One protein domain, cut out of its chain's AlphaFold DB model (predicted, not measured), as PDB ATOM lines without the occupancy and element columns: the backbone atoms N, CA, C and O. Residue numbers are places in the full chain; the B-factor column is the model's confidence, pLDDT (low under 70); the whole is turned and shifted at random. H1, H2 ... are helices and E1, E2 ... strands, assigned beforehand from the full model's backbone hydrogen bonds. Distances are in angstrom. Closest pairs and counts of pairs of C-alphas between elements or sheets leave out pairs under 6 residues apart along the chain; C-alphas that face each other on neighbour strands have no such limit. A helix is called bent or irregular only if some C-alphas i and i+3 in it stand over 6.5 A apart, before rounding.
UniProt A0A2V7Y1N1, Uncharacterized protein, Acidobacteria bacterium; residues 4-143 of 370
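Overview. This is residues 4 to 143 of the 370 residues of an uncharacterized protein of Acidobacteria bacterium (UniProt A0A2V7Y1N1). A small three-stranded sheet, E1, E3 and E2, lies near the midpoint of a long, drawn-out domain, with a cluster of short helices, H3 to H8, reaching away from it toward one end and a separate helical hairpin, H1 and H2, at the other. The hairpin is joined to the sheet by the long unnamed stretch of residues 32 to 50. The printed part has 140 residues, mostly helix, in the order H1 H2 E1 H3 E2 H4 H5 H6 H7 H8 E3; the sheet runs E1, E3, E2, all antiparallel. The whole is loose, with a radius of gyration of the C-alphas of 20.4 A and spans of 71 by 27 by 20 A.

Along the chain. The strands are E1, residues 51 to 54, 10.1 A long from C-alpha 51 at (25.410, -23.602, -2.346); E3, residues 133 to 136, 9.8 A, ending with C-alpha 136 at (26.208, -28.147, 0.349); and E2, residues 71 to 73. The helices are H3, residues 57 to 66, 14.2 A; H7, 115 to 121; H8, 124 to 130; H4, 81 to 91, 15.2 A; H6, 106 to 111; H5, 93 to 100, 13.6 A; H1, 4 to 14, 15.5 A, from C-alpha 4 at (12.700, -8.531, -2.746); and H2, 19 to 31, 18.7 A. H5 is irregular: C-alphas 97 and 100 are 7.1 A apart.

Arrangement. Inner strand E3 pairs with E1 through N 136 and O 51, 2.8 A, and with E2 through N 135 and O 72, 2.8 A. E1, H3 and E2 form a split strand-helix-strand unit, two strands running the same way with E3 between them, and its crossover is right-handed. H3 only grazes the sheet with residues 60 to 64, and H7 with residues 115 to 116. H3 touches H8, about perpendicular at 74 degrees, closest at the C-alphas of Tyr 57 and Pro 124, 5.5 A. H8 touches H4 at a shallow tilt of 29 degrees, opposite ways, closest at the C-alphas of Leu 130 and Arg 83, 5.9 A. H4 touches H6, closest at the C-alphas of Leu 84 and Tyr 106, 6.0 A, and touches H5 only at the corner. H1 and H2 form a helical hairpin, closest at the C-alphas of Leu 9 and Ala 25, 5.3 A; H1 is apart from H3. Every O i to N i+4 pair is within hydrogen-bond range in H1, H2, H3, H6, H7 and H8, against 5 of 7 in H4 and 2 of 4 in H5.

Size, cuts and confidence. The C-alphas farthest apart, of Ser 18 and Val 100, are 71.7 A apart. The printed part has no cut. The link from H2 to E1 is long. Mean pLDDT of the printed part is 92.1, and residues 35 to 43 are under 70.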
ATOM      1  N   ARG A   4      12.893  -9.838  -3.400       87.94
ATOM      2  CA  ARG A   4      12.700  -8.531  -2.746       87.94
ATOM      3  C   ARG A   4      11.775  -8.594  -1.524       87.94
ATOM      4  O   ARG A   4      12.023  -7.935  -0.516       87.94
ATOM      5  N   ARG A   5      10.694  -9.383  -1.589       90.38
ATOM      6  CA  ARG A   5       9.777  -9.560  -0.450       90.38
ATOM      7  C   ARG A   5      10.426 -10.369   0.672       90.38
ATOM      8  O   ARG A   5      10.159 -10.085   1.834       90.38
ATOM      9  N   HIS A   6      11.250 -11.364   0.346       92.69
ATOM     10  CA  HIS A   6      12.033 -12.104   1.338       92.69
ATOM     11  C   HIS A   6      12.989 -11.184   2.095       92.69
ATOM     12  O   HIS A   6      12.957 -11.164   3.324       92.69
ATOM     13  N   GLU A   7      13.735 -10.341   1.387       92.62
ATOM     14  CA  GLU A   7      14.676  -9.408   2.011       92.62
ATOM     15  C   GLU A   7      13.983  -8.384   2.911       92.62
ATOM     16  O   GLU A   7      14.429  -8.136   4.029       92.62
ATOM     17  N   GLN A   8      12.830  -7.857   2.490       94.25
ATOM     18  CA  GLN A   8      12.013  -6.981   3.336       94.25
ATOM     19  C   GLN A   8      11.555  -7.675   4.625       94.25
ATOM     20  O   GLN A   8      11.500  -7.047   5.683       94.25
ATOM     21  N   LEU A   9      11.213  -8.965   4.559       96.12
ATOM     22  CA  LEU A   9      10.827  -9.731   5.741       96.12
ATOM     23  C   LEU A   9      12.020 -10.005   6.658       96.12
ATOM     24  O   LEU A   9      11.861  -9.928   7.875       96.12
ATOM     25  N   LEU A  10      13.206 -10.274   6.100       96.12
ATOM     26  CA  LEU A  10      14.441 -10.371   6.877       96.12
ATOM     27  C   LEU A  10      14.736  -9.056   7.599       96.12
ATOM     28  O   LEU A  10      14.962  -9.067   8.810       96.12
ATOM     29  N   LEU A  11      14.654  -7.928   6.891       95.75
ATOM     30  CA  LEU A  11      14.868  -6.606   7.474       95.75
ATOM     31  C   LEU A  11      13.892  -6.343   8.629       95.75
ATOM     32  O   LEU A  11      14.329  -5.938   9.700       95.75
ATOM     33  N   ARG A  12      12.599  -6.650   8.466       95.69
ATOM     34  CA  ARG A  12      11.588  -6.512   9.538       95.69
ATOM     35  C   ARG A  12      11.790  -7.480  10.703       95.69
ATOM     36  O   ARG A  12      11.393  -7.171  11.822       95.69
ATOM     37  N   ARG A  13      12.395  -8.648  10.469       96.44
ATOM     38  CA  ARG A  13      12.762  -9.589  11.537       96.44
ATOM     39  C   ARG A  13      13.929  -9.055  12.372       96.44
ATOM     40  O   ARG A  13      13.920  -9.221  13.588       96.44
ATOM     41  N   ALA A  14      14.913  -8.423  11.731       96.75
ATOM     42  CA  ALA A  14      16.050  -7.805  12.411       96.75
ATOM     43  C   ALA A  14      15.659  -6.480  13.094       96.75
ATOM     44  O   ALA A  14      15.983  -6.262  14.259       96.75
ATOM     45  N   TYR A  15      14.894  -5.623  12.418       96.62
ATOM     46  CA  TYR A  15      14.484  -4.293  12.882       96.62
ATOM     47  C   TYR A  15      12.953  -4.186  13.042       96.62
ATOM     48  O   TYR A  15      12.317  -3.419  12.316       96.62
ATOM     49  N   PRO A  16      12.324  -4.961  13.947       96.69
ATOM     50  CA  PRO A  16      10.887  -4.878  14.163       96.69
ATOM     51  C   PRO A  16      10.517  -3.598  14.919       96.69
ATOM     52  O   PRO A  16      11.191  -3.216  15.876       96.69
ATOM     53  N   ARG A  17       9.383  -2.985  14.566       95.94
ATOM     54  CA  ARG A  17       8.806  -1.858  15.320       95.94
ATOM     55  C   ARG A  17       7.932  -2.314  16.478       95.94
ATOM     56  O   ARG A  17       7.666  -1.558  17.401       95.94
ATOM     57  N   SER A  18       7.441  -3.552  16.419       96.75
ATOM     58  CA  SER A  18       6.564  -4.125  17.441       96.75
ATOM     59  C   SER A  18       6.650  -5.655  17.487       96.75
ATOM     60  O   SER A  18       7.013  -6.287  16.484       96.75
ATOM     61  N   PRO A  19       6.226  -6.286  18.599       97.12
ATOM     62  CA  PRO A  19       6.098  -7.741  18.680       97.12
ATOM     63  C   PRO A  19       5.184  -8.328  17.595       97.12
ATOM     64  O   PRO A  19       5.436  -9.414  17.073       97.12
ATOM     65  N   THR A  20       4.119  -7.611  17.225       97.56
ATOM     66  CA  THR A  20       3.166  -8.047  16.194       97.56
ATOM     67  C   THR A  20       3.804  -8.073  14.808       97.56
ATOM     68  O   THR A  20       3.589  -9.025  14.056       97.56
ATOM     69  N   GLU A  21       4.606  -7.061  14.469       96.62
ATOM     70  CA  GLU A  21       5.346  -7.033  13.205       96.62
ATOM     71  C   GLU A  21       6.347  -8.186  13.120       96.62
ATOM     72  O   GLU A  21       6.352  -8.903  12.117       96.62
ATOM     73  N   LEU A  22       7.118  -8.420  14.188       97.06
ATOM     74  CA  LEU A  22       8.068  -9.529  14.253       97.06
ATOM     75  C   LEU A  22       7.368 -10.874  14.012       97.06
ATOM     76  O   LEU A  22       7.768 -11.623  13.121       97.06
ATOM     77  N   ARG A  23       6.271 -11.153  14.733       97.31
ATOM     78  CA  ARG A  23       5.505 -12.403  14.564       97.31
ATOM     79  C   ARG A  23       5.000 -12.584  13.133       97.31
ATOM     80  O   ARG A  23       5.078 -13.686  12.590       97.31
ATOM     81  N   ARG A  24       4.496 -11.517  12.502       97.62
ATOM     82  CA  ARG A  24       4.027 -11.554  11.104       97.62
ATOM     83  C   ARG A  24       5.175 -11.813  10.131       97.62
ATOM     84  O   ARG A  24       5.013 -12.621   9.216       97.62
ATOM     85  N   ALA A  25       6.321 -11.162  10.332       97.06
ATOM     86  CA  ALA A  25       7.504 -11.359   9.502       97.06
ATOM     87  C   ALA A  25       8.004 -12.810   9.582       97.06
ATOM     88  O   ALA A  25       8.215 -13.453   8.555       97.06
ATOM     89  N   GLU A  26       8.100 -13.365  10.790       96.00
ATOM     90  CA  GLU A  26       8.534 -14.747  11.013       96.00
ATOM     91  C   GLU A  26       7.550 -15.777  10.453       96.00
ATOM     92  O   GLU A  26       7.963 -16.741   9.808       96.00
ATOM     93  N   ALA A  27       6.242 -15.566  10.633       96.38
ATOM     94  CA  ALA A  27       5.221 -16.434  10.052       96.38
ATOM     95  C   ALA A  27       5.290 -16.449   8.514       96.38
ATOM     96  O   ALA A  27       5.160 -17.510   7.899       96.38
ATOM     97  N   ALA A  28       5.537 -15.293   7.891       96.06
ATOM     98  CA  ALA A  28       5.705 -15.193   6.445       96.06
ATOM     99  C   ALA A  28       7.005 -15.860   5.962       96.06
ATOM    100  O   ALA A  28       6.970 -16.597   4.979       96.06
ATOM    101  N   LEU A  29       8.128 -15.678   6.669       95.38
ATOM    102  CA  LEU A  29       9.406 -16.332   6.348       95.38
ATOM    103  C   LEU A  29       9.319 -17.860   6.453       95.38
ATOM    104  O   LEU A  29       9.837 -18.562   5.589       95.38
ATOM    105  N   ARG A  30       8.604 -18.403   7.449       93.06
ATOM    106  CA  ARG A  30       8.386 -19.860   7.581       93.06
ATOM    107  C   ARG A  30       7.658 -20.463   6.380       93.06
ATOM    108  O   ARG A  30       7.941 -21.603   6.002       93.06
ATOM    109  N   LYS A  31       6.734 -19.706   5.784       91.31
ATOM    110  CA  LYS A  31       5.965 -20.096   4.593       91.31
ATOM    111  C   LYS A  31       6.677 -19.755   3.285       91.31
ATOM    112  O   LYS A  31       6.241 -20.213   2.234       91.31
ATOM    113  N   PHE A  32       7.761 -18.978   3.330       88.69
ATOM    114  CA  PHE A  32       8.514 -18.632   2.135       88.69
ATOM    115  C   PHE A  32       9.112 -19.896   1.516       88.69
ATOM    116  O   PHE A  32       9.733 -20.714   2.199       88.69
ATOM    117  N   ARG A  33       8.897 -20.056   0.215       82.12
ATOM    118  CA  ARG A  33       9.510 -21.090  -0.609       82.12
ATOM    119  C   ARG A  33      10.082 -20.391  -1.821       82.12
ATOM    120  O   ARG A  33       9.361 -19.643  -2.489       82.12
ATOM    121  N   MET A  34      11.362 -20.616  -2.054       75.25
ATOM    122  CA  MET A  34      11.972 -20.276  -3.320       75.25
ATOM    123  C   MET A  34      11.597 -21.371  -4.318       75.25
ATOM    124  O   MET A  34      11.599 -22.547  -3.960       75.25
ATOM    125  N   ARG A  35      11.171 -20.982  -5.521       62.38
ATOM    126  CA  ARG A  35      11.081 -21.930  -6.634       62.38
ATOM    127  C   ARG A  35      12.480 -22.006  -7.217       62.38
ATOM    128  O   ARG A  35      13.085 -20.953  -7.360       62.38
ATOM    129  N   ASP A  36      12.949 -23.222  -7.461       53.94
ATOM    130  CA  ASP A  36      14.265 -23.541  -8.012       53.94
ATOM    131  C   ASP A  36      14.520 -22.677  -9.255       53.94
ATOM    132  O   ASP A  36      13.987 -22.934 -10.334       53.94
ATOM    133  N   THR A  37      15.230 -21.568  -9.076       49.91
ATOM    134  CA  THR A  37      15.688 -20.713 -10.164       49.91
ATOM    135  C   THR A  37      17.194 -20.677 -10.082       49.91
ATOM    136  O   THR A  37      17.759 -20.539  -8.999       49.91
ATOM    137  N   LEU A  38      17.799 -20.881 -11.249       46.28
ATOM    138  CA  LEU A  38      19.227 -20.867 -11.519       46.28
ATOM    139  C   LEU A  38      19.990 -19.869 -10.633       46.28
ATOM    140  O   LEU A  38      19.725 -18.676 -10.700       46.28
ATOM    141  N   LEU A  39      20.901 -20.433  -9.833       54.53
ATOM    142  CA  LEU A  39      22.159 -19.939  -9.245       54.53
ATOM    143  C   LEU A  39      22.548 -18.454  -9.456       54.53
ATOM    144  O   LEU A  39      23.680 -18.165  -9.837       54.53
ATOM    145  N   ASP A  40      21.672 -17.496  -9.158       60.31
ATOM    146  CA  ASP A  40      22.110 -16.120  -8.917       60.31
ATOM    147  C   ASP A  40      22.776 -16.068  -7.524       60.31
ATOM    148  O   ASP A  40      22.167 -16.508  -6.539       60.31
ATOM    149  N   PRO A  41      24.014 -15.560  -7.382       61.59
ATOM    150  CA  PRO A  41      24.622 -15.309  -6.075       61.59
ATOM    151  C   PRO A  41      23.725 -14.514  -5.108       61.59
ATOM    152  O   PRO A  41      23.822 -14.700  -3.891       61.59
ATOM    153  N   ASP A  42      22.821 -13.670  -5.616       61.00
ATOM    154  CA  ASP A  42      21.871 -12.904  -4.802       61.00
ATOM    155  C   ASP A  42      20.797 -13.785  -4.127       61.00
ATOM    156  O   ASP A  42      20.297 -13.458  -3.037       61.00
ATOM    157  N   ASP A  43      20.509 -14.946  -4.717       66.94
ATOM    158  CA  ASP A  43      19.567 -15.953  -4.225       66.94
ATOM    159  C   ASP A  43      20.198 -16.949  -3.228       66.94
ATOM    160  O   ASP A  43      19.510 -17.790  -2.632       66.94
ATOM    161  N   ALA A  44      21.504 -16.827  -2.977       80.38
ATOM    162  CA  ALA A  44      22.254 -17.734  -2.119       80.38
ATOM    163  C   ALA A  44      21.709 -17.809  -0.685       80.38
ATOM    164  O   ALA A  44      21.322 -16.813  -0.050       80.38
ATOM    165  N   GLY A  45      21.745 -19.021  -0.134       88.31
ATOM    166  CA  GLY A  45      21.522 -19.258   1.286       88.31
ATOM    167  C   GLY A  45      20.059 -19.256   1.710       88.31
ATOM    168  O   GLY A  45      19.783 -19.284   2.910       88.31
ATOM    169  N   ILE A  46      19.103 -19.190   0.782       91.88
ATOM    170  CA  ILE A  46      17.664 -19.198   1.082       91.88
ATOM    171  C   ILE A  46      17.203 -20.612   1.467       91.88
ATOM    172  O   ILE A  46      17.653 -21.611   0.916       91.88
ATOM    173  N   ALA A  47      16.288 -20.723   2.437       91.31
ATOM    174  CA  ALA A  47      15.743 -22.017   2.864       91.31
ATOM    175  C   ALA A  47      15.210 -22.841   1.681       91.31
ATOM    176  O   ALA A  47      14.302 -22.391   0.979       91.31
ATOM    177  N   GLY A  48      15.712 -24.071   1.545       87.69
ATOM    178  CA  GLY A  48      15.339 -24.999   0.476       87.69
ATOM    179  C   GLY A  48      16.279 -24.997  -0.732       87.69
ATOM    180  O   GLY A  48      16.063 -25.807  -1.622       87.69
ATOM    181  N   THR A  49      17.302 -24.139  -0.745       88.81
ATOM    182  CA  THR A  49      18.348 -24.101  -1.783       88.81
ATOM    183  C   THR A  49      19.624 -24.824  -1.320       88.81
ATOM    184  O   THR A  49      19.666 -25.386  -0.220       88.81
ATOM    185  N   SER A  50      20.655 -24.818  -2.162       91.19
ATOM    186  CA  SER A  50      22.018 -25.268  -1.859       91.19
ATOM    187  C   SER A  50      23.025 -24.203  -2.285       91.19
ATOM    188  O   SER A  50      22.687 -23.297  -3.042       91.19
ATOM    189  N   VAL A  51      24.256 -24.324  -1.800       92.00
ATOM    190  CA  VAL A  51      25.410 -23.602  -2.346       92.00
ATOM    191  C   VAL A  51      26.375 -24.609  -2.943       92.00
ATOM    192  O   VAL A  51      26.477 -25.721  -2.431       92.00
ATOM    193  N   ASP A  52      27.063 -24.217  -4.000       91.44
ATOM    194  CA  ASP A  52      28.182 -24.950  -4.571       91.44
ATOM    195  C   ASP A  52      29.411 -24.036  -4.657       91.44
ATOM    196  O   ASP A  52      29.328 -22.918  -5.166       91.44
ATOM    197  N   MET A  53      30.512 -24.453  -4.040       92.25
ATOM    198  CA  MET A  53      31.719 -23.643  -3.886       92.25
ATOM    199  C   MET A  53      32.932 -24.548  -3.702       92.25
ATOM    200  O   MET A  53      32.840 -25.615  -3.093       92.25
ATOM    201  N   VAL A  54      34.090 -24.072  -4.150       95.06
ATOM    202  CA  VAL A  54      35.382 -24.612  -3.724       95.06
ATOM    203  C   VAL A  54      35.658 -24.140  -2.294       95.06
ATOM    204  O   VAL A  54      36.067 -23.001  -2.068       95.06
ATOM    205  N   PHE A  55      35.359 -24.999  -1.323       95.81
ATOM    206  CA  PHE A  55      35.633 -24.766   0.096       95.81
ATOM    207  C   PHE A  55      37.011 -25.315   0.477       95.81
ATOM    208  O   PHE A  55      37.442 -26.325  -0.078       95.81
ATOM    209  N   SER A  56      37.670 -24.702   1.465       97.50
ATOM    210  CA  SER A  56      38.914 -25.263   2.005       97.50
ATOM    211  C   SER A  56      38.690 -26.616   2.685       97.50
ATOM    212  O   SER A  56      37.604 -26.895   3.208       97.50
ATOM    213  N   TYR A  57      39.744 -27.427   2.774       98.00
ATOM    214  CA  TYR A  57      39.770 -28.687   3.513       98.00
ATOM    215  C   TYR A  57      39.186 -28.524   4.921       98.00
ATOM    216  O   TYR A  57      38.326 -29.298   5.348       98.00
ATOM    217  N   ASP A  58      39.619 -27.490   5.647       97.62
ATOM    218  CA  ASP A  58      39.203 -27.247   7.027       97.62
ATOM    219  C   ASP A  58      37.704 -26.937   7.132       97.62
ATOM    220  O   ASP A  58      37.026 -27.430   8.045       97.62
ATOM    221  N   LEU A  59      37.164 -26.157   6.192       97.62
ATOM    222  CA  LEU A  59      35.741 -25.846   6.167       97.62
ATOM    223  C   LEU A  59      34.906 -27.060   5.747       97.62
ATOM    224  O   LEU A  59      33.866 -27.308   6.358       97.62
ATOM    225  N   VAL A  60      35.359 -27.852   4.773       97.75
ATOM    226  CA  VAL A  60      34.679 -29.088   4.355       97.75
ATOM    227  C   VAL A  60      34.687 -30.124   5.475       97.75
ATOM    228  O   VAL A  60      33.652 -30.732   5.754       97.75
ATOM    229  N   ARG A  61      35.806 -30.277   6.189       97.62
ATOM    230  CA  ARG A  61      35.901 -31.138   7.375       97.62
ATOM    231  C   ARG A  61      34.912 -30.708   8.455       97.62
ATOM    232  O   ARG A  61      34.205 -31.545   9.020       97.62
ATOM    233  N   TRP A  62      34.816 -29.404   8.720       97.69
ATOM    234  CA  TRP A  62      33.830 -28.858   9.653       97.69
ATOM    235  C   TRP A  62      32.390 -29.109   9.176       97.69
ATOM    236  O   TRP A  62      31.568 -29.600   9.953       97.69
ATOM    237  N   LEU A  63      32.081 -28.840   7.903       97.44
ATOM    238  CA  LEU A  63      30.758 -29.079   7.321       97.44
ATOM    239  C   LEU A  63      30.360 -30.560   7.384       97.44
ATOM    240  O   LEU A  63      29.231 -30.856   7.771       97.44
ATOM    241  N   SER A  64      31.268 -31.479   7.051       96.31
ATOM    242  CA  SER A  64      31.028 -32.926   7.100       96.31
ATOM    243  C   SER A  64      30.742 -33.401   8.528       96.31
ATOM    244  O   SER A  64      29.797 -34.155   8.762       96.31
ATOM    245  N   SER A  65      31.468 -32.857   9.511       96.25
ATOM    246  CA  SER A  65      31.234 -33.140  10.930       96.25
ATOM    247  C   SER A  65      29.891 -32.597  11.438       96.25
ATOM    248  O   SER A  65      29.175 -33.293  12.159       96.25
ATOM    249  N   ARG A  66      29.525 -31.359  11.077       95.94
ATOM    250  CA  ARG A  66      28.314 -30.689  11.590       95.94
ATOM    251  C   ARG A  66      27.036 -31.046  10.853       95.94
ATOM    252  O   ARG A  66      25.960 -31.049  11.451       95.94
ATOM    253  N   PHE A  67      27.140 -31.316   9.559       95.44
ATOM    254  CA  PHE A  67      26.010 -31.548   8.669       95.44
ATOM    255  C   PHE A  67      26.242 -32.821   7.841       95.44
ATOM    256  O   PHE A  67      26.270 -32.763   6.603       95.44
ATOM    257  N   PRO A  68      26.392 -33.986   8.498       92.88
ATOM    258  CA  PRO A  68      26.695 -35.231   7.811       92.88
ATOM    259  C   PRO A  68      25.636 -35.532   6.747       92.88
ATOM    260  O   PRO A  68      24.442 -35.292   6.949       92.88
ATOM    261  N   ARG A  69      26.072 -36.080   5.606       90.69
ATOM    262  CA  ARG A  69      25.219 -36.453   4.456       90.69
ATOM    263  C   ARG A  69      24.539 -35.284   3.727       90.69
ATOM    264  O   ARG A  69      23.674 -35.518   2.884       90.69
ATOM    265  N   THR A  70      24.899 -34.035   4.030       95.06
ATOM    266  CA  THR A  70      24.376 -32.850   3.316       95.06
ATOM    267  C   THR A  70      25.323 -32.303   2.251       95.06
ATOM    268  O   THR A  70      24.944 -31.388   1.519       95.06
ATOM    269  N   LEU A  71      26.530 -32.860   2.157       96.19
ATOM    270  CA  LEU A  71      27.544 -32.481   1.183       96.19
ATOM    271  C   LEU A  71      27.648 -33.519   0.074       96.19
ATOM    272  O   LEU A  71      27.482 -34.717   0.315       96.19
ATOM    273  N   LYS A  72      27.933 -33.048  -1.135       95.75
ATOM    274  CA  LYS A  72      28.296 -33.871  -2.285       95.75
ATOM    275  C   LYS A  72      29.380 -33.158  -3.075       95.75
ATOM    276  O   LYS A  72      29.345 -31.938  -3.174       95.75
ATOM    277  N   ILE A  73      30.305 -33.924  -3.637       96.69
ATOM    278  CA  ILE A  73      31.228 -33.389  -4.635       96.69
ATOM    279  C   ILE A  73      30.411 -33.036  -5.873       96.69
ATOM    280  O   ILE A  73      29.565 -33.831  -6.298       96.69
ATOM    281  N   ASP A  74      30.652 -31.845  -6.400       95.06
ATOM    282  CA  ASP A  74      30.132 -31.419  -7.683       95.06
ATOM    283  C   ASP A  74      31.162 -31.715  -8.776       95.06
ATOM    284  O   ASP A  74      32.339 -31.387  -8.645       95.06
ATOM    285  N   TRP A  75      30.718 -32.389  -9.834       95.25
ATOM    286  CA  TRP A  75      31.564 -32.790 -10.957       95.25
ATOM    287  C   TRP A  75      31.163 -32.075 -12.252       95.25
ATOM    288  O   TRP A  75      31.627 -32.484 -13.317       95.25
ATOM    289  N   ASP A  76      30.303 -31.050 -12.174       92.75
ATOM    290  CA  ASP A  76      29.901 -30.244 -13.331       92.75
ATOM    291  C   ASP A  76      31.096 -29.442 -13.901       92.75
ATOM    292  O   ASP A  76      31.181 -29.251 -15.114       92.75
ATOM    293  N   ASP A  77      32.054 -29.052 -13.048       90.50
ATOM    294  CA  ASP A  77      33.337 -28.424 -13.414       90.50
ATOM    295  C   ASP A  77      34.503 -29.127 -12.683       90.50
ATOM    296  O   ASP A  77      34.959 -28.673 -11.629       90.50
ATOM    297  N   PRO A  78      34.943 -30.310 -13.154       94.12
ATOM    298  CA  PRO A  78      35.951 -31.096 -12.458       94.12
ATOM    299  C   PRO A  78      37.340 -30.437 -12.538       94.12
ATOM    300  O   PRO A  78      37.654 -29.758 -13.519       94.12
ATOM    301  N   PRO A  79      38.233 -30.698 -11.563       95.00
ATOM    302  CA  PRO A  79      39.633 -30.307 -11.677       95.00
ATOM    303  C   PRO A  79      40.274 -30.856 -12.958       95.00
ATOM    304  O   PRO A  79      39.926 -31.941 -13.423       95.00
ATOM    305  N   SER A  80      41.258 -30.135 -13.500       94.56
ATOM    306  CA  SER A  80      42.026 -30.596 -14.663       94.56
ATOM    307  C   SER A  80      42.669 -31.962 -14.409       94.56
ATOM    308  O   SER A  80      43.157 -32.202 -13.300       94.56
ATOM    309  N   GLU A  81      42.780 -32.784 -15.452       92.25
ATOM    310  CA  GLU A  81      43.431 -34.102 -15.398       92.25
ATOM    311  C   GLU A  81      44.819 -34.048 -14.736       92.25
ATOM    312  O   GLU A  81      45.087 -34.854 -13.855       92.25
ATOM    313  N   ASP A  82      45.650 -33.038 -15.020       93.12
ATOM    314  CA  ASP A  82      46.978 -32.887 -14.393       93.12
ATOM    315  C   ASP A  82      46.920 -32.743 -12.862       93.12
ATOM    316  O   ASP A  82      47.753 -33.287 -12.134       93.12
ATOM    317  N   ARG A  83      45.914 -32.022 -12.347       95.38
ATOM    318  CA  ARG A  83      45.707 -31.867 -10.898       95.38
ATOM    319  C   ARG A  83      45.201 -33.163 -10.284       95.38
ATOM    320  O   ARG A  83      45.681 -33.556  -9.225       95.38
ATOM    321  N   LEU A  84      44.259 -33.831 -10.950       96.19
ATOM    322  CA  LEU A  84      43.767 -35.137 -10.514       96.19
ATOM    323  C   LEU A  84      44.905 -36.160 -10.487       96.19
ATOM    324  O   LEU A  84      45.055 -36.867  -9.497       96.19
ATOM    325  N   ALA A  85      45.749 -36.187 -11.516       95.12
ATOM    326  CA  ALA A  85      46.917 -37.050 -11.592       95.12
ATOM    327  C   ALA A  85      47.884 -36.800 -10.432       95.12
ATOM    328  O   ALA A  85      48.246 -37.741  -9.723       95.12
ATOM    329  N   ALA A  86      48.255 -35.538 -10.197       94.56
ATOM    330  CA  ALA A  86      49.191 -35.161  -9.141       94.56
ATOM    331  C   ALA A  86      48.691 -35.534  -7.736       94.56
ATOM    332  O   ALA A  86      49.482 -35.967  -6.900       94.56
ATOM    333  N   VAL A  87      47.388 -35.389  -7.481       95.94
ATOM    334  CA  VAL A  87      46.788 -35.634  -6.160       95.94
ATOM    335  C   VAL A  87      46.428 -37.106  -5.948       95.94
ATOM    336  O   VAL A  87      46.655 -37.650  -4.869       95.94
ATOM    337  N   LEU A  88      45.867 -37.777  -6.956       96.38
ATOM    338  CA  LEU A  88      45.341 -39.137  -6.809       96.38
ATOM    339  C   LEU A  88      46.406 -40.218  -6.984       96.38
ATOM    340  O   LEU A  88      46.291 -41.265  -6.351       96.38
ATOM    341  N   THR A  89      47.435 -39.989  -7.808       96.00
ATOM    342  CA  THR A  89      48.480 -41.000  -8.056       96.00
ATOM    343  C   THR A  89      49.195 -41.415  -6.767       96.00
ATOM    344  O   THR A  89      49.261 -42.614  -6.497       96.00
ATOM    345  N   PRO A  90      49.657 -40.491  -5.898       95.31
ATOM    346  CA  PRO A  90      50.273 -40.885  -4.632       95.31
ATOM    347  C   PRO A  90      49.303 -41.606  -3.682       95.31
ATOM    348  O   PRO A  90      49.736 -42.436  -2.889       95.31
ATOM    349  N   ALA A  91      48.001 -41.320  -3.774       95.38
ATOM    350  CA  ALA A  91      46.984 -41.805  -2.840       95.38
ATOM    351  C   ALA A  91      46.307 -43.129  -3.252       95.38
ATOM    352  O   ALA A  91      45.671 -43.780  -2.424       95.38
ATOM    353  N   ILE A  92      46.400 -43.534  -4.522       95.69
ATOM    354  CA  ILE A  92      45.741 -44.738  -5.049       95.69
ATOM    355  C   ILE A  92      46.810 -45.667  -5.636       95.69
ATOM    356  O   ILE A  92      47.312 -45.376  -6.719       95.69
ATOM    357  N   PRO A  93      47.116 -46.813  -4.994       94.75
ATOM    358  CA  PRO A  93      48.172 -47.723  -5.450       94.75
ATOM    359  C   PRO A  93      48.044 -48.150  -6.917       94.75
ATOM    360  O   PRO A  93      49.025 -48.169  -7.644       94.75
ATOM    361  N   GLU A  94      46.822 -48.410  -7.389       94.94
ATOM    362  CA  GLU A  94      46.571 -48.763  -8.792       94.94
ATOM    363  C   GLU A  94      47.034 -47.670  -9.768       94.94
ATOM    364  O   GLU A  94      47.551 -47.982 -10.833       94.94
ATOM    365  N   LEU A  95      46.894 -46.389  -9.412       95.56
ATOM    366  CA  LEU A  95      47.335 -45.290 -10.272       95.56
ATOM    367  C   LEU A  95      48.862 -45.174 -10.346       95.56
ATOM    368  O   LEU A  95      49.366 -44.657 -11.338       95.56
ATOM    369  N   GLN A  96      49.592 -45.669  -9.342       93.81
ATOM    370  CA  GLN A  96      51.059 -45.643  -9.327       93.81
ATOM    371  C   GLN A  96      51.656 -46.567 -10.391       93.81
ATOM    372  O   GLN A  96      52.644 -46.210 -11.021       93.81
ATOM    373  N   GLU A  97      51.016 -47.706 -10.654       93.69
ATOM    374  CA  GLU A  97      51.415 -48.623 -11.731       93.69
ATOM    375  C   GLU A  97      51.041 -48.079 -13.116       93.69
ATOM    376  O   GLU A  97      51.703 -48.351 -14.114       93.69
ATOM    377  N   ARG A  98      49.981 -47.270 -13.183       93.75
ATOM    378  CA  ARG A  98      49.424 -46.758 -14.439       93.75
ATOM    379  C   ARG A  98      50.093 -45.487 -14.951       93.75
ATOM    380  O   ARG A  98      49.722 -45.015 -16.017       93.75
ATOM    381  N   ILE A  99      51.097 -44.946 -14.260       88.19
ATOM    382  CA  ILE A  99      51.820 -43.734 -14.697       88.19
ATOM    383  C   ILE A  99      52.498 -43.879 -16.070       88.19
ATOM    384  O   ILE A  99      52.830 -42.878 -16.698       88.19
ATOM    385  N   VAL A 100      52.727 -45.117 -16.523       90.25
ATOM    386  CA  VAL A 100      53.297 -45.432 -17.842       90.25
ATOM    387  C   VAL A 100      52.237 -45.541 -18.943       90.25
ATOM    388  O   VAL A 100      52.584 -45.591 -20.124       90.25
ATOM    389  N   ASP A 101      50.953 -45.585 -18.580       91.50
ATOM    390  CA  ASP A 101      49.859 -45.665 -19.538       91.50
ATOM    391  C   ASP A 101      49.666 -44.308 -20.221       91.50
ATOM    392  O   ASP A 101      49.606 -43.261 -19.581       91.50
ATOM    393  N   ALA A 102      49.454 -44.328 -21.537       85.69
ATOM    394  CA  ALA A 102      49.238 -43.103 -22.307       85.69
ATOM    395  C   ALA A 102      47.927 -42.366 -21.960       85.69
ATOM    396  O   ALA A 102      47.825 -41.173 -22.217       85.69
ATOM    397  N   ASN A 103      46.921 -43.064 -21.415       89.69
ATOM    398  CA  ASN A 103      45.579 -42.522 -21.157       89.69
ATOM    399  C   ASN A 103      45.000 -43.063 -19.838       89.69
ATOM    400  O   ASN A 103      44.152 -43.962 -19.832       89.69
ATOM    401  N   VAL A 104      45.458 -42.526 -18.707       94.56
ATOM    402  CA  VAL A 104      44.904 -42.853 -17.386       94.56
ATOM    403  C   VAL A 104      43.620 -42.042 -17.148       94.56
ATOM    404  O   VAL A 104      43.669 -40.816 -17.197       94.56
ATOM    405  N   PRO A 105      42.461 -42.675 -16.875       94.69
ATOM    406  CA  PRO A 105      41.194 -41.961 -16.710       94.69
ATOM    407  C   PRO A 105      41.030 -41.431 -15.274       94.69
ATOM    408  O   PRO A 105      40.186 -41.933 -14.524       94.69
ATOM    409  N   TYR A 106      41.837 -40.450 -14.852       96.12
ATOM    410  CA  TYR A 106      41.877 -40.002 -13.452       96.12
ATOM    411  C   TYR A 106      40.520 -39.521 -12.932       96.12
ATOM    412  O   TYR A 106      40.167 -39.841 -11.796       96.12
ATOM    413  N   LEU A 107      39.718 -38.845 -13.758       96.31
ATOM    414  CA  LEU A 107      38.373 -38.409 -13.373       96.31
ATOM    415  C   LEU A 107      37.456 -39.572 -12.951       96.31
ATOM    416  O   LEU A 107      36.677 -39.442 -12.006       96.31
ATOM    417  N   GLU A 108      37.559 -40.732 -13.597       96.06
ATOM    418  CA  GLU A 108      36.744 -41.901 -13.247       96.06
ATOM    419  C   GLU A 108      37.187 -42.530 -11.922       96.06
ATOM    420  O   GLU A 108      36.354 -43.016 -11.152       96.06
ATOM    421  N   TYR A 109      38.482 -42.481 -11.603       96.38
ATOM    422  CA  TYR A 109      38.960 -42.835 -10.263       96.38
ATOM    423  C   TYR A 109      38.477 -41.825  -9.226       96.38
ATOM    424  O   TYR A 109      38.005 -42.231  -8.164       96.38
ATOM    425  N   ALA A 110      38.528 -40.535  -9.556       96.81
ATOM    426  CA  ALA A 110      38.103 -39.449  -8.688       96.81
ATOM    427  C   ALA A 110      36.624 -39.580  -8.286       96.81
ATOM    428  O   ALA A 110      36.288 -39.524  -7.100       96.81
ATOM    429  N   LYS A 111      35.744 -39.835  -9.265       97.00
ATOM    430  CA  LYS A 111      34.290 -39.997  -9.078       97.00
ATOM    431  C   LYS A 111      33.902 -41.225  -8.256       97.00
ATOM    432  O   LYS A 111      32.842 -41.233  -7.636       97.00
ATOM    433  N   LYS A 112      34.746 -42.262  -8.223       96.62
ATOM    434  CA  LYS A 112      34.531 -43.468  -7.402       96.62
ATOM    435  C   LYS A 112      34.824 -43.245  -5.914       96.62
ATOM    436  O   LYS A 112      34.622 -44.169  -5.125       96.62
ATOM    437  N   ARG A 113      35.345 -42.079  -5.518       96.44
ATOM    438  CA  ARG A 113      35.680 -41.754  -4.125       96.44
ATOM    439  C   ARG A 113      34.630 -40.845  -3.502       96.44
ATOM    440  O   ARG A 113      34.076 -39.965  -4.156       96.44
ATOM    441  N   THR A 114      34.340 -41.084  -2.227       95.81
ATOM    442  CA  THR A 114      33.442 -40.227  -1.446       95.81
ATOM    443  C   THR A 114      34.187 -38.991  -0.959       95.81
ATOM    444  O   THR A 114      35.415 -38.975  -0.927       95.81
ATOM    445  N   LEU A 115      33.456 -37.959  -0.534       96.12
ATOM    446  CA  LEU A 115      34.067 -36.767   0.058       96.12
ATOM    447  C   LEU A 115      34.887 -37.114   1.308       96.12
ATOM    448  O   LEU A 115      35.970 -36.576   1.504       96.12
ATOM    449  N   GLU A 116      34.398 -38.049   2.119       96.06
ATOM    450  CA  GLU A 116      35.097 -38.559   3.298       96.06
ATOM    451  C   GLU A 116      36.431 -39.206   2.920       96.06
ATOM    452  O   GLU A 116      37.432 -38.938   3.575       96.06
ATOM    453  N   TRP A 117      36.480 -39.957   1.812       97.44
ATOM    454  CA  TRP A 117      37.734 -40.527   1.322       97.44
ATOM    455  C   TRP A 117      38.770 -39.436   1.029       97.44
ATOM    456  O   TRP A 117      39.916 -39.580   1.443       97.44
ATOM    457  N   TYR A 118      38.376 -38.326   0.391       97.38
ATOM    458  CA  TYR A 118      39.291 -37.199   0.166       97.38
ATOM    459  C   TYR A 118      39.783 -36.594   1.482       97.38
ATOM    460  O   TYR A 118      40.971 -36.330   1.619       97.38
ATOM    461  N   LEU A 119      38.894 -36.405   2.461       96.69
ATOM    462  CA  LEU A 119      39.266 -35.820   3.753       96.69
ATOM    463  C   LEU A 119      40.212 -36.709   4.575       96.69
ATOM    464  O   LEU A 119      40.988 -36.188   5.377       96.69
ATOM    465  N   GLU A 120      40.118 -38.028   4.406       96.69
ATOM    466  CA  GLU A 120      40.908 -39.021   5.140       96.69
ATOM    467  C   GLU A 120      42.234 -39.375   4.455       96.69
ATOM    468  O   GLU A 120      43.199 -39.694   5.144       96.69
ATOM    469  N   ASN A 121      42.288 -39.341   3.117       97.25
ATOM    470  CA  ASN A 121      43.408 -39.896   2.345       97.25
ATOM    471  C   ASN A 121      44.244 -38.842   1.613       97.25
ATOM    472  O   ASN A 121      45.342 -39.160   1.163       97.25
ATOM    473  N   ILE A 122      43.748 -37.611   1.476       97.69
ATOM    474  CA  ILE A 122      44.461 -36.522   0.804       97.69
ATOM    475  C   ILE A 122      44.906 -35.502   1.846       97.69
ATOM    476  O   ILE A 122      44.138 -35.130   2.737       97.69
ATOM    477  N   ASP A 123      46.156 -35.045   1.748       96.19
ATOM    478  CA  ASP A 123      46.651 -34.013   2.650       96.19
ATOM    479  C   ASP A 123      45.888 -32.686   2.446       96.19
ATOM    480  O   ASP A 123      45.441 -32.390   1.332       96.19
ATOM    481  N   PRO A 124      45.733 -31.855   3.495       96.81
ATOM    482  CA  PRO A 124      44.938 -30.632   3.401       96.81
ATOM    483  C   PRO A 124      45.376 -29.670   2.289       96.81
ATOM    484  O   PRO A 124      44.533 -29.015   1.681       96.81
ATOM    485  N   VAL A 125      46.679 -29.587   1.997       96.50
ATOM    486  CA  VAL A 125      47.203 -28.663   0.984       96.50
ATOM    487  C   VAL A 125      46.902 -29.188  -0.415       96.50
ATOM    488  O   VAL A 125      46.433 -28.425  -1.258       96.50
ATOM    489  N   ALA A 126      47.113 -30.480  -0.672       96.94
ATOM    490  CA  ALA A 126      46.739 -31.097  -1.941       96.94
ATOM    491  C   ALA A 126      45.227 -31.044  -2.185       96.94
ATOM    492  O   ALA A 126      44.809 -30.807  -3.318       96.94
ATOM    493  N   TYR A 127      44.407 -31.198  -1.138       97.62
ATOM    494  CA  TYR A 127      42.960 -31.011  -1.237       97.62
ATOM    495  C   TYR A 127      42.608 -29.593  -1.708       97.62
ATOM    496  O   TYR A 127      41.861 -29.429  -2.672       97.62
ATOM    497  N   ASP A 128      43.177 -28.568  -1.068       96.56
ATOM    498  CA  ASP A 128      42.908 -27.172  -1.429       96.56
ATOM    499  C   ASP A 128      43.386 -26.850  -2.855       96.56
ATOM    500  O   ASP A 128      42.705 -26.149  -3.607       96.56
ATOM    501  N   LEU A 129      44.535 -27.401  -3.265       95.12
ATOM    502  CA  LEU A 129      45.078 -27.245  -4.618       95.12
ATOM    503  C   LEU A 129      44.252 -27.966  -5.687       95.12
ATOM    504  O   LEU A 129      44.227 -27.522  -6.841       95.12
ATOM    505  N   LEU A 130      43.570 -29.056  -5.321       95.50
ATOM    506  CA  LEU A 130      42.679 -29.773  -6.227       95.50
ATOM    507  C   LEU A 130      41.554 -28.851  -6.714       95.50
ATOM    508  O   LEU A 130      41.186 -28.910  -7.885       95.50
ATOM    509  N   GLY A 131      41.076 -27.947  -5.855       94.94
ATOM    510  CA  GLY A 131      40.021 -26.996  -6.198       94.94
ATOM    511  C   GLY A 131      38.672 -27.681  -6.405       94.94
ATOM    512  O   GLY A 131      37.965 -27.385  -7.363       94.94
ATOM    513  N   LEU A 132      38.352 -28.645  -5.541       95.44
ATOM    514  CA  LEU A 132      37.164 -29.477  -5.667       95.44
ATOM    515  C   LEU A 132      35.891 -28.678  -5.353       95.44
ATOM    516  O   LEU A 132      35.751 -28.134  -4.256       95.44
ATOM    517  N   TRP A 133      34.944 -28.649  -6.289       96.25
ATOM    518  CA  TRP A 133      33.622 -28.081  -6.047       96.25
ATOM    519  C   TRP A 133      32.815 -28.987  -5.115       96.25
ATOM    520  O   TRP A 133      32.742 -30.208  -5.293       96.25
ATOM    521  N   VAL A 134      32.233 -28.394  -4.074       96.00
ATOM    522  CA  VAL A 134      31.429 -29.114  -3.090       96.00
ATOM    523  C   VAL A 134      30.080 -28.430  -2.927       96.00
ATOM    524  O   VAL A 134      29.947 -27.339  -2.364       96.00
ATOM    525  N   ARG A 135      29.038 -29.162  -3.317       95.62
ATOM    526  CA  ARG A 135      27.651 -28.770  -3.132       95.62
ATOM    527  C   ARG A 135      27.195 -29.079  -1.713       95.62
ATOM    528  O   ARG A 135      27.116 -30.237  -1.297       95.62
ATOM    529  N   TRP A 136      26.796 -28.045  -0.982       96.06
ATOM    530  CA  TRP A 136      26.208 -28.147   0.349       96.06
ATOM    531  C   TRP A 136      24.708 -27.840   0.334       96.06
ATOM    532  O   TRP A 136      24.262 -26.702   0.146       96.06
ATOM    533  N   LYS A 137      23.901 -28.873   0.600       94.12
ATOM    534  CA  LYS A 137      22.451 -28.766   0.806       94.12
ATOM    535  C   LYS A 137      22.147 -28.513   2.281       94.12
ATOM    536  O   LYS A 137      21.781 -29.417   3.032       94.12
ATOM    537  N   PHE A 138      22.314 -27.267   2.702       94.00
ATOM    538  CA  PHE A 138      22.181 -26.881   4.103       94.00
ATOM    539  C   PHE A 138      20.750 -27.057   4.654       94.00
ATOM    540  O   PHE A 138      19.757 -26.821   3.954       94.00
ATOM    541  N   PRO A 139      20.604 -27.409   5.948       93.62
ATOM    542  CA  PRO A 139      19.308 -27.432   6.616       93.62
ATOM    543  C   PRO A 139      18.620 -26.064   6.606       93.62
ATOM    544  O   PRO A 139      19.261 -25.012   6.639       93.62
ATOM    545  N   ALA A 140      17.286 -26.058   6.659       91.88
ATOM    546  CA  ALA A 140      16.520 -24.813   6.635       91.88
ATOM    547  C   ALA A 140      16.884 -23.864   7.790       91.88
ATOM    548  O   ALA A 140      16.887 -22.655   7.578       91.88
ATOM    549  N   GLU A 141      17.218 -24.375   8.977       93.38
ATOM    550  CA  GLU A 141      17.633 -23.559  10.132       93.38
ATOM    551  C   GLU A 141      18.992 -22.872   9.935       93.38
ATOM    552  O   GLU A 141      19.241 -21.818  10.511       93.38
ATOM    553  N   THR A 142      19.823 -23.410   9.044       94.31
ATOM    554  CA  THR A 142      21.111 -22.838   8.646       94.31
ATOM    555  C   THR A 142      20.974 -21.816   7.513       94.31
ATOM    556  O   THR A 142      21.890 -21.061   7.217       94.31
ATOM    557  N   SER A 143      19.809 -21.732   6.876       94.12
ATOM    558  CA  SER A 143      19.571 -20.757   5.810       94.12
ATOM    559  C   SER A 143      19.492 -19.321   6.337       94.12
ATOM    560  O   SER A 143      18.993 -19.076   7.439       94.12
TER     561      SER A 143